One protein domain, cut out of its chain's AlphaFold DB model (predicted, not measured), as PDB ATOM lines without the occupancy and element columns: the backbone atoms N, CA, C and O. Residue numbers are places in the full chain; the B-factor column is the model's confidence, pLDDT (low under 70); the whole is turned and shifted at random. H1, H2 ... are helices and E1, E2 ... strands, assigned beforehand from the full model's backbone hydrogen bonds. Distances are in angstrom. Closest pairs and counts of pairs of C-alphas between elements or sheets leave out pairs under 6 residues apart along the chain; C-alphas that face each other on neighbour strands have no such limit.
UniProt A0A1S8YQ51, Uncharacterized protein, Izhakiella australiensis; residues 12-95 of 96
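What this domain is: This is residues 12 to 95 of the 96 residues of an uncharacterized protein of Izhakiella australiensis (UniProt A0A1S8YQ51). A sheet of five strands, curled like part of a barrel, has the helix H1 over one face, while the other face bears no named helix. From this body a tail, residues 83 to 95 with the small helix H2, sticks out, and so does the tip of the hairpin of E2 and E3, residues 34 to 39. The printed part has 84 residues with two named helices and five named strands, in the order E1 E2 E3 E4 H1 E5 H2; the sheet runs E4 E3 E2 E1 E5, all antiparallel, and the class is mixed, helices and strands. The whole is loose, with a radius of gyration of the C-alphas of 16.5 A, and elongated, spanning 55 by 30 by 28 A.

Where its parts are: E1, residues 12 to 15, begins at C-alpha 12 at (87.104, -37.586, -58.315). E2, residues 22 to 31, is the longest strand, 25.9 A from first to last C-alpha, and bends by 54 degrees at residue 26. E3, residues 42 to 49, is 23.3 A long and ends at C-alpha 49 at (78.116, -37.732, -56.261). E4 is residues 61 to 63. H1, residues 65 to 75, is 15.5 A long. E5 is residues 77 to 80. H2, residues 87 to 93, is 10.1 A long and ends at C-alpha 93 at (98.127, -52.340, -70.520).

How they stand to each other: The sheet is strongly twisted; E4 and E5 are its edge strands. E1 to E4 form a meander, each strand the antiparallel neighbour of the one before. In the hairpin of E1 and E2, N 13 and O 23 are 2.8 A apart, within hydrogen-bond range. In the hairpin of E2 and E3, N 44 and O 29 are 2.8 A apart, and in that of E3 and E4, N 47 and O 61 are 2.8 A apart. E5 is antiparallel to E1, with N 80 and O 12 2.8 A apart. H1 is on the sheet, with 28 pairs of C-alphas within 10 A; its closest C-alphas with E3 are those of Phe 43 and Pro 65, 6.0 A apart, and with E1 those of Ser 15 and His 75, 5.3 A apart. H2 is not on the sheet, and H1 and H2 are apart. In H1 and H2 every O i to N i+4 pair is within hydrogen-bond range.

The domain as a whole: The two C-alphas farthest apart, those of Glu 35 and Lys 95, are 55.6 A apart. Without the stretches that stand free, the body of 65 residues spans 35 by 28 by 21 A. The printed part has no cut, and the link E3 to E4, 11 residues, is long. Mean pLDDT of the printed part is 84.8; it is under 70 at residues 32 to 40, 82 to 87, 89 and 93.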
ATOM      1  N   LEU A  12      87.676 -36.430 -59.002       94.25
ATOM      2  CA  LEU A  12      87.104 -37.586 -58.315       94.25
ATOM      3  C   LEU A  12      87.843 -37.929 -57.013       94.25
ATOM      4  O   LEU A  12      89.044 -38.184 -56.996       94.25
ATOM      5  N   TYR A  13      87.078 -38.079 -55.936       95.00
ATOM      6  CA  TYR A  13      87.512 -38.589 -54.642       95.00
ATOM      7  C   TYR A  13      86.770 -39.876 -54.298       95.00
ATOM      8  O   TYR A  13      85.539 -39.924 -54.241       95.00
ATOM      9  N   VAL A  14      87.527 -40.933 -54.003       95.19
ATOM     10  CA  VAL A  14      86.975 -42.253 -53.672       95.19
ATOM     11  C   VAL A  14      87.335 -42.616 -52.242       95.19
ATOM     12  O   VAL A  14      88.495 -42.541 -51.838       95.19
ATOM     13  N   SER A  15      86.348 -43.049 -51.460       95.31
ATOM     14  CA  SER A  15      86.602 -43.559 -50.115       95.31
ATOM     15  C   SER A  15      87.259 -44.938 -50.149       95.31
ATOM     16  O   SER A  15      86.745 -45.885 -50.747       95.31
ATOM     17  N   LYS A  16      88.365 -45.090 -49.409       93.00
ATOM     18  CA  LYS A  16      88.956 -46.407 -49.116       93.00
ATOM     19  C   LYS A  16      88.166 -47.220 -48.093       93.00
ATOM     20  O   LYS A  16      88.333 -48.436 -48.017       93.00
ATOM     21  N   LYS A  17      87.348 -46.559 -47.274       92.00
ATOM     22  CA  LYS A  17      86.552 -47.198 -46.219       92.00
ATOM     23  C   LYS A  17      85.218 -47.733 -46.746       92.00
ATOM     24  O   LYS A  17      84.783 -48.788 -46.294       92.00
ATOM     25  N   ASP A  18      84.598 -47.018 -47.680       91.50
ATOM     26  CA  ASP A  18      83.341 -47.387 -48.326       91.50
ATOM     27  C   ASP A  18      83.403 -47.062 -49.821       91.50
ATOM     28  O   ASP A  18      83.244 -45.919 -50.233       91.50
ATOM     29  N   THR A  19      83.591 -48.082 -50.657       85.38
ATOM     30  CA  THR A  19      83.747 -47.904 -52.107       85.38
ATOM     31  C   THR A  19      82.496 -47.371 -52.809       85.38
ATOM     32  O   THR A  19      82.582 -47.000 -53.980       85.38
ATOM     33  N   THR A  20      81.345 -47.323 -52.129       90.12
ATOM     34  CA  THR A  20      80.118 -46.704 -52.653       90.12
ATOM     35  C   THR A  20      80.120 -45.182 -52.514       90.12
ATOM     36  O   THR A  20      79.355 -44.502 -53.195       90.12
ATOM     37  N   MET A  21      81.003 -44.632 -51.678       91.44
ATOM     38  CA  MET A  21      81.173 -43.197 -51.508       91.44
ATOM     39  C   MET A  21      82.207 -42.669 -52.503       91.44
ATOM     40  O   MET A  21      83.421 -42.745 -52.289       91.44
ATOM     41  N   ARG A  22      81.680 -42.141 -53.608       95.06
ATOM     42  CA  ARG A  22      82.424 -41.551 -54.719       95.06
ATOM     43  C   ARG A  22      81.894 -40.141 -54.921       95.06
ATOM     44  O   ARG A  22      80.714 -39.960 -55.221       95.06
ATOM     45  N   LEU A  23      82.743 -39.165 -54.641       95.62
ATOM     46  CA  LEU A  23      82.405 -37.750 -54.672       95.62
ATOM     47  C   LEU A  23      83.238 -37.071 -55.740       95.62
ATOM     48  O   LEU A  23      84.412 -37.395 -55.889       95.62
ATOM     49  N   VAL A  24      82.654 -36.113 -56.436       95.44
ATOM     50  CA  VAL A  24      83.374 -35.283 -57.392       95.44
ATOM     51  C   VAL A  24      83.392 -33.872 -56.851       95.44
ATOM     52  O   VAL A  24      82.337 -33.294 -56.597       95.44
ATOM     53  N   VAL A  25      84.594 -33.351 -56.624       96.00
ATOM     54  CA  VAL A  25      84.800 -31.933 -56.341       96.00
ATOM     55  C   VAL A  25      84.606 -31.192 -57.652       96.00
ATOM     56  O   VAL A  25      85.344 -31.424 -58.606       96.00
ATOM     57  N   THR A  26      83.580 -30.350 -57.693       94.50
ATOM     58  CA  THR A  26      83.171 -29.609 -58.896       94.50
ATOM     59  C   THR A  26      83.643 -28.167 -58.878       94.50
ATOM     60  O   THR A  26      83.752 -27.569 -59.941       94.50
ATOM     61  N   ASP A  27      83.915 -27.626 -57.690       94.81
ATOM     62  CA  ASP A  27      84.396 -26.261 -57.518       94.81
ATOM     63  C   ASP A  27      85.131 -26.108 -56.179       94.81
ATOM     64  O   ASP A  27      84.803 -26.789 -55.193       94.81
ATOM     65  N   VAL A  28      86.125 -25.218 -56.145       94.56
ATOM     66  CA  VAL A  28      86.894 -24.867 -54.943       94.56
ATOM     67  C   VAL A  28      87.095 -23.353 -54.882       94.56
ATOM     68  O   VAL A  28      88.051 -22.804 -55.433       94.56
ATOM     69  N   ASP A  29      86.229 -22.677 -54.135       93.75
ATOM     70  CA  ASP A  29      86.321 -21.240 -53.904       93.75
ATOM     71  C   ASP A  29      87.346 -20.946 -52.808       93.75
ATOM     72  O   ASP A  29      87.116 -21.211 -51.624       93.75
ATOM     73  N   ILE A  30      88.485 -20.363 -53.178       89.75
ATOM     74  CA  ILE A  30      89.489 -19.894 -52.219       89.75
ATOM     75  C   ILE A  30      89.138 -18.462 -51.822       89.75
ATOM     76  O   ILE A  30      89.157 -17.553 -52.653       89.75
ATOM     77  N   VAL A  31      88.854 -18.250 -50.539       82.38
ATOM     78  CA  VAL A  31      88.667 -16.908 -49.987       82.38
ATOM     79  C   VAL A  31      90.027 -16.433 -49.501       82.38
ATOM     80  O   VAL A  31      90.469 -16.785 -48.406       82.38
ATOM     81  N   ASP A  32      90.708 -15.670 -50.351       68.94
ATOM     82  CA  ASP A  32      91.927 -14.968 -49.967       68.94
ATOM     83  C   ASP A  32      91.521 -13.750 -49.129       68.94
ATOM     84  O   ASP A  32      90.961 -12.777 -49.638       68.94
ATOM     85  N   ASP A  33      91.710 -13.842 -47.815       59.66
ATOM     86  CA  ASP A  33      91.572 -12.684 -46.941       59.66
ATOM     87  C   ASP A  33      92.876 -11.896 -47.128       59.66
ATOM     88  O   ASP A  33      93.919 -12.336 -46.651       59.66
ATOM     89  N   GLU A  34      92.838 -10.774 -47.863       56.50
ATOM     90  CA  GLU A  34      93.990  -9.921 -48.246       56.50
ATOM     91  C   GLU A  34      94.833  -9.388 -47.055       56.50
ATOM     92  O   GLU A  34      95.697  -8.523 -47.217       56.50
ATOM     93  N   GLU A  35      94.601  -9.868 -45.835       56.41
ATOM     94  CA  GLU A  35      95.425  -9.582 -44.674       56.41
ATOM     95  C   GLU A  35      96.671 -10.478 -44.676       56.41
ATOM     96  O   GLU A  35      96.618 -11.651 -44.310       56.41
ATOM     97  N   GLU A  36      97.810  -9.866 -45.024       56.19
ATOM     98  CA  GLU A  36      99.183 -10.413 -45.075       56.19
ATOM     99  C   GLU A  36      99.636 -11.233 -43.836       56.19
ATOM    100  O   GLU A  36     100.706 -11.840 -43.861       56.19
ATOM    101  N   ASP A  37      98.830 -11.290 -42.771       56.03
ATOM    102  CA  ASP A  37      99.155 -11.864 -41.465       56.03
ATOM    103  C   ASP A  37      98.362 -13.139 -41.093       56.03
ATOM    104  O   ASP A  37      98.588 -13.702 -40.014       56.03
ATOM    105  N   LYS A  38      97.444 -13.641 -41.937       56.47
ATOM    106  CA  LYS A  38      96.721 -14.901 -41.660       56.47
ATOM    107  C   LYS A  38      97.376 -16.087 -42.374       56.47
ATOM    108  O   LYS A  38      97.182 -16.315 -43.559       56.47
ATOM    109  N   GLU A  39      98.106 -16.913 -41.621       60.16
ATOM    110  CA  GLU A  39      98.681 -18.188 -42.102       60.16
ATOM    111  C   GLU A  39      97.624 -19.261 -42.476       60.16
ATOM    112  O   GLU A  39      97.986 -20.368 -42.888       60.16
ATOM    113  N   GLU A  40      96.328 -18.976 -42.308       68.19
ATOM    114  CA  GLU A  40      95.226 -19.931 -42.464       68.19
ATOM    115  C   GLU A  40      94.366 -19.591 -43.688       68.19
ATOM    116  O   GLU A  40      93.574 -18.655 -43.672       68.19
ATOM    117  N   VAL A  41      94.519 -20.387 -44.750       77.19
ATOM    118  CA  VAL A  41      93.704 -20.296 -45.971       77.19
ATOM    119  C   VAL A  41      92.287 -20.787 -45.687       77.19
ATOM    120  O   VAL A  41      92.106 -21.909 -45.200       77.19
ATOM    121  N   PHE A  42      91.285 -19.985 -46.046       87.31
ATOM    122  CA  PHE A  42      89.886 -20.402 -46.055       87.31
ATOM    123  C   PHE A  42      89.455 -20.773 -47.478       87.31
ATOM    124  O   PHE A  42      89.737 -20.052 -48.433       87.31
ATOM    125  N   PHE A  43      88.759 -21.897 -47.624       91.25
ATOM    126  CA  PHE A  43      88.148 -22.306 -48.886       91.25
ATOM    127  C   PHE A  43      86.778 -22.935 -48.647       91.25
ATOM    128  O   PHE A  43      86.527 -23.498 -47.581       91.25
ATOM    129  N   LEU A  44      85.918 -22.877 -49.655       94.88
ATOM    130  CA  LEU A  44      84.668 -23.618 -49.719       94.88
ATOM    131  C   LEU A  44      84.778 -24.638 -50.853       94.88
ATOM    132  O   LEU A  44      85.115 -24.274 -51.974       94.88
ATOM    133  N   VAL A  45      84.551 -25.917 -50.556       96.00
ATOM    134  CA  VAL A  45      84.582 -26.981 -51.570       96.00
ATOM    135  C   VAL A  45      83.175 -27.469 -51.868       96.00
ATOM    136  O   VAL A  45      82.455 -27.871 -50.952       96.00
ATOM    137  N   THR A  46      82.819 -27.483 -53.149       96.50
ATOM    138  CA  THR A  46      81.529 -27.973 -53.638       96.50
ATOM    139  C   THR A  46      81.702 -29.361 -54.226       96.50
ATOM    140  O   THR A  46      82.517 -29.584 -55.126       96.50
ATOM    141  N   VAL A  47      80.917 -30.316 -53.731       96.56
ATOM    142  CA  VAL A  47      80.954 -31.702 -54.194       96.56
ATOM    143  C   VAL A  47      79.583 -32.227 -54.580       96.56
ATOM    144  O   VAL A  47      78.568 -31.906 -53.963       96.56
ATOM    145  N   VAL A  48      79.583 -33.130 -55.549       96.31
ATOM    146  CA  VAL A  48      78.429 -33.941 -55.949       96.31
ATOM    147  C   VAL A  48      78.792 -35.421 -55.866       96.31
ATOM    148  O   VAL A  48      79.943 -35.781 -55.601       96.31
ATOM    149  N   ARG A  49      77.816 -36.309 -56.059       94.94
ATOM    150  CA  ARG A  49      78.116 -37.732 -56.261       94.94
ATOM    151  C   ARG A  49      78.619 -37.945 -57.684       94.94
ATOM    152  O   ARG A  49      78.187 -37.258 -58.600       94.94
ATOM    153  N   GLU A  50      79.514 -38.908 -57.864       93.31
ATOM    154  CA  GLU A  50      79.926 -39.315 -59.211       93.31
ATOM    155  C   GLU A  50      78.703 -39.742 -60.044       93.31
ATOM    156  O   GLU A  50      77.895 -40.558 -59.588       93.31
ATOM    157  N   GLY A  51      78.598 -39.212 -61.264       91.38
ATOM    158  CA  GLY A  51      77.481 -39.414 -62.185       91.38
ATOM    159  C   GLY A  51      76.431 -38.300 -62.160       91.38
ATOM    160  O   GLY A  51      75.589 -38.263 -63.060       91.38
ATOM    161  N   ASP A  52      76.486 -37.411 -61.166       93.38
ATOM    162  CA  ASP A  52      75.544 -36.304 -60.980       93.38
ATOM    163  C   ASP A  52      76.130 -34.939 -61.418       93.38
ATOM    164  O   ASP A  52      75.471 -33.915 -61.258       93.38
ATOM    165  N   GLU A  53      77.345 -34.889 -61.981       89.00
ATOM    166  CA  GLU A  53      78.073 -33.648 -62.320       89.00
ATOM    167  C   GLU A  53      77.304 -32.730 -63.279       89.00
ATOM    168  O   GLU A  53      77.312 -31.508 -63.124       89.00
ATOM    169  N   ASP A  54      76.607 -33.324 -64.248       88.12
ATOM    170  CA  ASP A  54      75.824 -32.607 -65.259       88.12
ATOM    171  C   ASP A  54      74.337 -32.453 -64.870       88.12
ATOM    172  O   ASP A  54      73.554 -31.835 -65.603       88.12
ATOM    173  N   ASP A  55      73.914 -33.021 -63.734       90.88
ATOM    174  CA  ASP A  55      72.531 -32.947 -63.262       90.88
ATOM    175  C   ASP A  55      72.330 -31.739 -62.341       90.88
ATOM    176  O   ASP A  55      72.503 -31.796 -61.127       90.88
ATOM    177  N   MET A  56      71.848 -30.638 -62.919       85.62
ATOM    178  CA  MET A  56      71.514 -29.413 -62.177       85.62
ATOM    179  C   MET A  56      70.422 -29.595 -61.103       85.62
ATOM    180  O   MET A  56      70.162 -28.665 -60.337       85.62
ATOM    181  N   SER A  57      69.724 -30.735 -61.075       90.12
ATOM    182  CA  SER A  57      68.735 -31.067 -60.045       90.12
ATOM    183  C   SER A  57      69.294 -31.942 -58.921       90.12
ATOM    184  O   SER A  57      68.628 -32.101 -57.890       90.12
ATOM    185  N   ALA A  58      70.499 -32.486 -59.094       90.75
ATOM    186  CA  ALA A  58      71.155 -33.295 -58.089       90.75
ATOM    187  C   ALA A  58      71.633 -32.437 -56.903       90.75
ATOM    188  O   ALA A  58      72.000 -31.268 -57.060       90.75
ATOM    189  N   PRO A  59      71.610 -32.989 -55.678       92.12
ATOM    190  CA  PRO A  59      72.073 -32.271 -54.503       92.12
ATOM    191  C   PRO A  59      73.600 -32.121 -54.520       92.12
ATOM    192  O   PRO A  59      74.326 -33.116 -54.482       92.12
ATOM    193  N   ALA A  60      74.066 -30.875 -54.484       94.56
ATOM    194  CA  ALA A  60      75.444 -30.534 -54.152       94.56
ATOM    195  C   ALA A  60      75.614 -30.347 -52.636       94.56
ATOM    196  O   ALA A  60      74.670 -29.989 -51.923       94.56
ATOM    197  N   PHE A  61      76.826 -30.593 -52.148       95.31
ATOM    198  CA  PHE A  61      77.225 -30.380 -50.761       95.31
ATOM    199  C   PHE A  61      78.424 -29.444 -50.720       95.31
ATOM    200  O   PHE A  61      79.374 -29.622 -51.476       95.31
ATOM    201  N   GLU A  62      78.389 -28.489 -49.802       96.62
ATOM    202  CA  GLU A  62      79.465 -27.529 -49.592       96.62
ATOM    203  C   GLU A  62      80.136 -27.817 -48.249       96.62
ATOM    204  O   GLU A  62      79.450 -28.079 -47.257       96.62
ATOM    205  N   TYR A  63      81.466 -27.774 -48.218       95.62
ATOM    206  CA  TYR A  63      82.240 -27.987 -46.998       95.62
ATOM    207  C   TYR A  63      83.262 -26.877 -46.787       95.62
ATOM    208  O   TYR A  63      84.025 -26.530 -47.689       95.62
ATOM    209  N   ILE A  64      83.327 -26.368 -45.559       93.94
ATOM    210  CA  ILE A  64      84.435 -25.510 -45.118       93.94
ATOM    211  C   ILE A  64      85.696 -26.363 -44.862       93.94
ATOM    212  O   ILE A  64      85.608 -27.596 -44.784       93.94
ATOM    213  N   PRO A  65      86.881 -25.759 -44.651       92.62
ATOM    214  CA  PRO A  65      88.135 -26.507 -44.605       92.62
ATOM    215  C   PRO A  65      88.190 -27.595 -43.522       92.62
ATOM    216  O   PRO A  65      88.705 -28.693 -43.751       92.62
ATOM    217  N   GLU A  66      87.628 -27.321 -42.341       92.50
ATOM    218  CA  GLU A  66      87.575 -28.281 -41.232       92.50
ATOM    219  C   GLU A  66      86.668 -29.480 -41.538       92.50
ATOM    220  O   GLU A  66      87.036 -30.628 -41.268       92.50
ATOM    221  N   GLU A  67      85.498 -29.225 -42.128       95.12
ATOM    222  CA  GLU A  67      84.523 -30.256 -42.487       95.12
ATOM    223  C   GLU A  67      85.059 -31.151 -43.598       95.12
ATOM    224  O   GLU A  67      85.012 -32.377 -43.477       95.12
ATOM    225  N   TRP A  68      85.660 -30.551 -44.630       95.00
ATOM    226  CA  TRP A  68      86.326 -31.288 -45.696       95.00
ATOM    227  C   TRP A  68      87.439 -32.177 -45.140       95.00
ATOM    228  O   TRP A  68      87.487 -33.381 -45.404       95.00
ATOM    229  N   GLN A  69      88.308 -31.623 -44.290       93.44
ATOM    230  CA  GLN A  69      89.395 -32.395 -43.698       93.44
ATOM    231  C   GLN A  69      88.864 -33.542 -42.822       93.44
ATOM    232  O   GLN A  69      89.436 -34.640 -42.817       93.44
ATOM    233  N   HIS A  70      87.774 -33.319 -42.086       94.50
ATOM    234  CA  HIS A  70      87.113 -34.370 -41.321       94.50
ATOM    235  C   HIS A  70      86.544 -35.460 -42.238       94.50
ATOM    236  O   HIS A  70      86.734 -36.649 -41.963       94.50
ATOM    237  N   LEU A  71      85.892 -35.083 -43.338       94.69
ATOM    238  CA  LEU A  71      85.328 -35.998 -44.325       94.69
ATOM    239  C   LEU A  71      86.418 -36.882 -44.948       94.69
ATOM    240  O   LEU A  71      86.319 -38.111 -44.889       94.69
ATOM    241  N   VAL A  72      87.498 -36.263 -45.436       94.31
ATOM    242  CA  VAL A  72      88.658 -36.947 -46.024       94.31
ATOM    243  C   VAL A  72      89.269 -37.933 -45.036       94.31
ATOM    244  O   VAL A  72      89.489 -39.094 -45.379       94.31
ATOM    245  N   LYS A  73      89.498 -37.522 -43.783       94.38
ATOM    246  CA  LYS A  73      90.084 -38.396 -42.753       94.38
ATOM    247  C   LYS A  73      89.149 -39.542 -42.357       94.38
ATOM    248  O   LYS A  73      89.598 -40.679 -42.218       94.38
ATOM    249  N   SER A  74      87.864 -39.260 -42.152       94.75
ATOM    250  CA  SER A  74      86.885 -40.240 -41.656       94.75
ATOM    251  C   SER A  74      86.557 -41.331 -42.678       94.75
ATOM    252  O   SER A  74      86.346 -42.489 -42.291       94.75
ATOM    253  N   HIS A  75      86.574 -40.977 -43.964       94.75
ATOM    254  CA  HIS A  75      86.293 -41.880 -45.079       94.75
ATOM    255  C   HIS A  75      87.551 -42.334 -45.819       94.75
ATOM    256  O   HIS A  75      87.443 -43.182 -46.703       94.75
ATOM    257  N   GLN A  76      88.734 -41.837 -45.443       94.62
ATOM    258  CA  GLN A  76      89.986 -42.088 -46.163       94.62
ATOM    259  C   GLN A  76      89.801 -41.806 -47.661       94.62
ATOM    260  O   GLN A  76      90.009 -42.692 -48.491       94.62
ATOM    261  N   LEU A  77      89.290 -40.610 -47.974       94.56
ATOM    262  CA  LEU A  77      89.090 -40.184 -49.356       94.56
ATOM    263  C   LEU A  77      90.451 -40.015 -50.027       94.56
ATOM    264  O   LEU A  77      91.334 -39.348 -49.487       94.56
ATOM    265  N   GLU A  78      90.593 -40.597 -51.209       94.00
ATOM    266  CA  GLU A  78      91.756 -40.409 -52.063       94.00
ATOM    267  C   GLU A  78      91.336 -39.779 -53.373       94.00
ATOM    268  O   GLU A  78      90.368 -40.218 -53.999       94.00
ATOM    269  N   TYR A  79      92.085 -38.753 -53.763       93.19
ATOM    270  CA  TYR A  79      91.961 -38.147 -55.073       93.19
ATOM    271  C   TYR A  79      92.434 -39.138 -56.133       93.19
ATOM    272  O   TYR A  79      93.531 -39.698 -56.032       93.19
ATOM    273  N   ILE A  80      91.591 -39.355 -57.131       88.31
ATOM    274  CA  ILE A  80      91.920 -40.111 -58.325       88.31
ATOM    275  C   ILE A  80      92.160 -39.070 -59.413       88.31
ATOM    276  O   ILE A  80      91.187 -38.480 -59.886       88.31
ATOM    277  N   PRO A  81      93.423 -38.822 -59.804       77.12
ATOM    278  CA  PRO A  81      93.680 -37.946 -60.932       77.12
ATOM    279  C   PRO A  81      92.942 -38.518 -62.138       77.12
ATOM    280  O   PRO A  81      92.954 -39.737 -62.338       77.12
ATOM    281  N   GLU A  82      92.301 -37.664 -62.933       67.31
ATOM    282  CA  GLU A  82      91.823 -38.081 -64.246       67.31
ATOM    283  C   GLU A  82      93.038 -38.584 -65.027       67.31
ATOM    284  O   GLU A  82      93.853 -37.809 -65.538       67.31
ATOM    285  N   GLU A  83      93.234 -39.904 -65.045       59.69
ATOM    286  CA  GLU A  83      94.297 -40.510 -65.819       59.69
ATOM    287  C   GLU A  83      93.927 -40.297 -67.279       59.69
ATOM    288  O   GLU A  83      93.191 -41.072 -67.892       59.69
ATOM    289  N   ASN A  84      94.470 -39.223 -67.846       53.38
ATOM    290  CA  ASN A  84      94.573 -39.010 -69.275       53.38
ATOM    291  C   ASN A  84      95.557 -40.049 -69.837       53.38
ATOM    292  O   ASN A  84      96.608 -39.710 -70.378       53.38
ATOM    293  N   TYR A  85      95.250 -41.341 -69.687       54.50
ATOM    294  CA  TYR A  85      95.961 -42.365 -70.419       54.50
ATOM    295  C   TYR A  85      95.713 -42.096 -71.887       54.50
ATOM    296  O   TYR A  85      94.587 -42.153 -72.391       54.50
ATOM    297  N   SER A  86      96.794 -41.841 -72.605       64.12
ATOM    298  CA  SER A  86      96.732 -41.873 -74.046       64.12
ATOM    299  C   SER A  86      96.212 -43.248 -74.480       64.12
ATOM    300  O   SER A  86      96.494 -44.284 -73.869       64.12
ATOM    301  N   ILE A  87      95.494 -43.294 -75.602       69.56
ATOM    302  CA  ILE A  87      95.067 -44.557 -76.230       69.56
ATOM    303  C   ILE A  87      96.256 -45.535 -76.396       69.56
ATOM    304  O   ILE A  87      96.058 -46.749 -76.444       69.56
ATOM    305  N   ALA A  88      97.492 -45.030 -76.478       71.50
ATOM    306  CA  ALA A  88      98.707 -45.838 -76.525       71.50
ATOM    307  C   ALA A  88      99.008 -46.558 -75.196       71.50
ATOM    308  O   ALA A  88      99.309 -47.749 -75.222       71.50
ATOM    309  N   GLU A  89      98.867 -45.881 -74.057       66.88
ATOM    310  CA  GLU A  89      99.091 -46.458 -72.722       66.88
ATOM    311  C   GLU A  89      98.007 -47.480 -72.366       66.88
ATOM    312  O   GLU A  89      98.320 -48.579 -71.906       66.88
ATOM    313  N   ILE A  90      96.747 -47.200 -72.720       71.31
ATOM    314  CA  ILE A  90      95.642 -48.167 -72.586       71.31
ATOM    315  C   ILE A  90      95.927 -49.433 -73.414       71.31
ATOM    316  O   ILE A  90      95.722 -50.558 -72.953       71.31
ATOM    317  N   ARG A  91      96.439 -49.280 -74.643       71.50
ATOM    318  CA  ARG A  91      96.788 -50.412 -75.521       71.50
ATOM    319  C   ARG A  91      97.967 -51.240 -75.016       71.50
ATOM    320  O   ARG A  91      98.010 -52.430 -75.308       71.50
ATOM    321  N   GLU A  92      98.931 -50.639 -74.327       76.88
ATOM    322  CA  GLU A  92     100.052 -51.357 -73.705       76.88
ATOM    323  C   GLU A  92      99.586 -52.189 -72.505       76.88
ATOM    324  O   GLU A  92      99.996 -53.340 -72.354       76.88
ATOM    325  N   LEU A  93      98.667 -51.653 -71.696       66.62
ATOM    326  CA  LEU A  93      98.127 -52.340 -70.520       66.62
ATOM    327  C   LEU A  93      97.263 -53.562 -70.881       66.62
ATOM    328  O   LEU A  93      97.331 -54.576 -70.190       66.62
ATOM    329  N   LEU A  94      96.516 -53.507 -71.989       72.31
ATOM    330  CA  LEU A  94      95.645 -54.596 -72.468       72.31
ATOM    331  C   LEU A  94      96.376 -55.728 -73.220       72.31
ATOM    332  O   LEU A  94      95.739 -56.685 -73.655       72.31
ATOM    333  N   LYS A  95      97.696 -55.624 -73.422       71.44
ATOM    334  CA  LYS A  95      98.516 -56.671 -74.069       71.44
ATOM    335  C   LYS A  95      99.086 -57.710 -73.090       71.44
ATOM    336  O   LYS A  95      99.825 -58.590 -73.535       71.44
TER     337      LYS A  95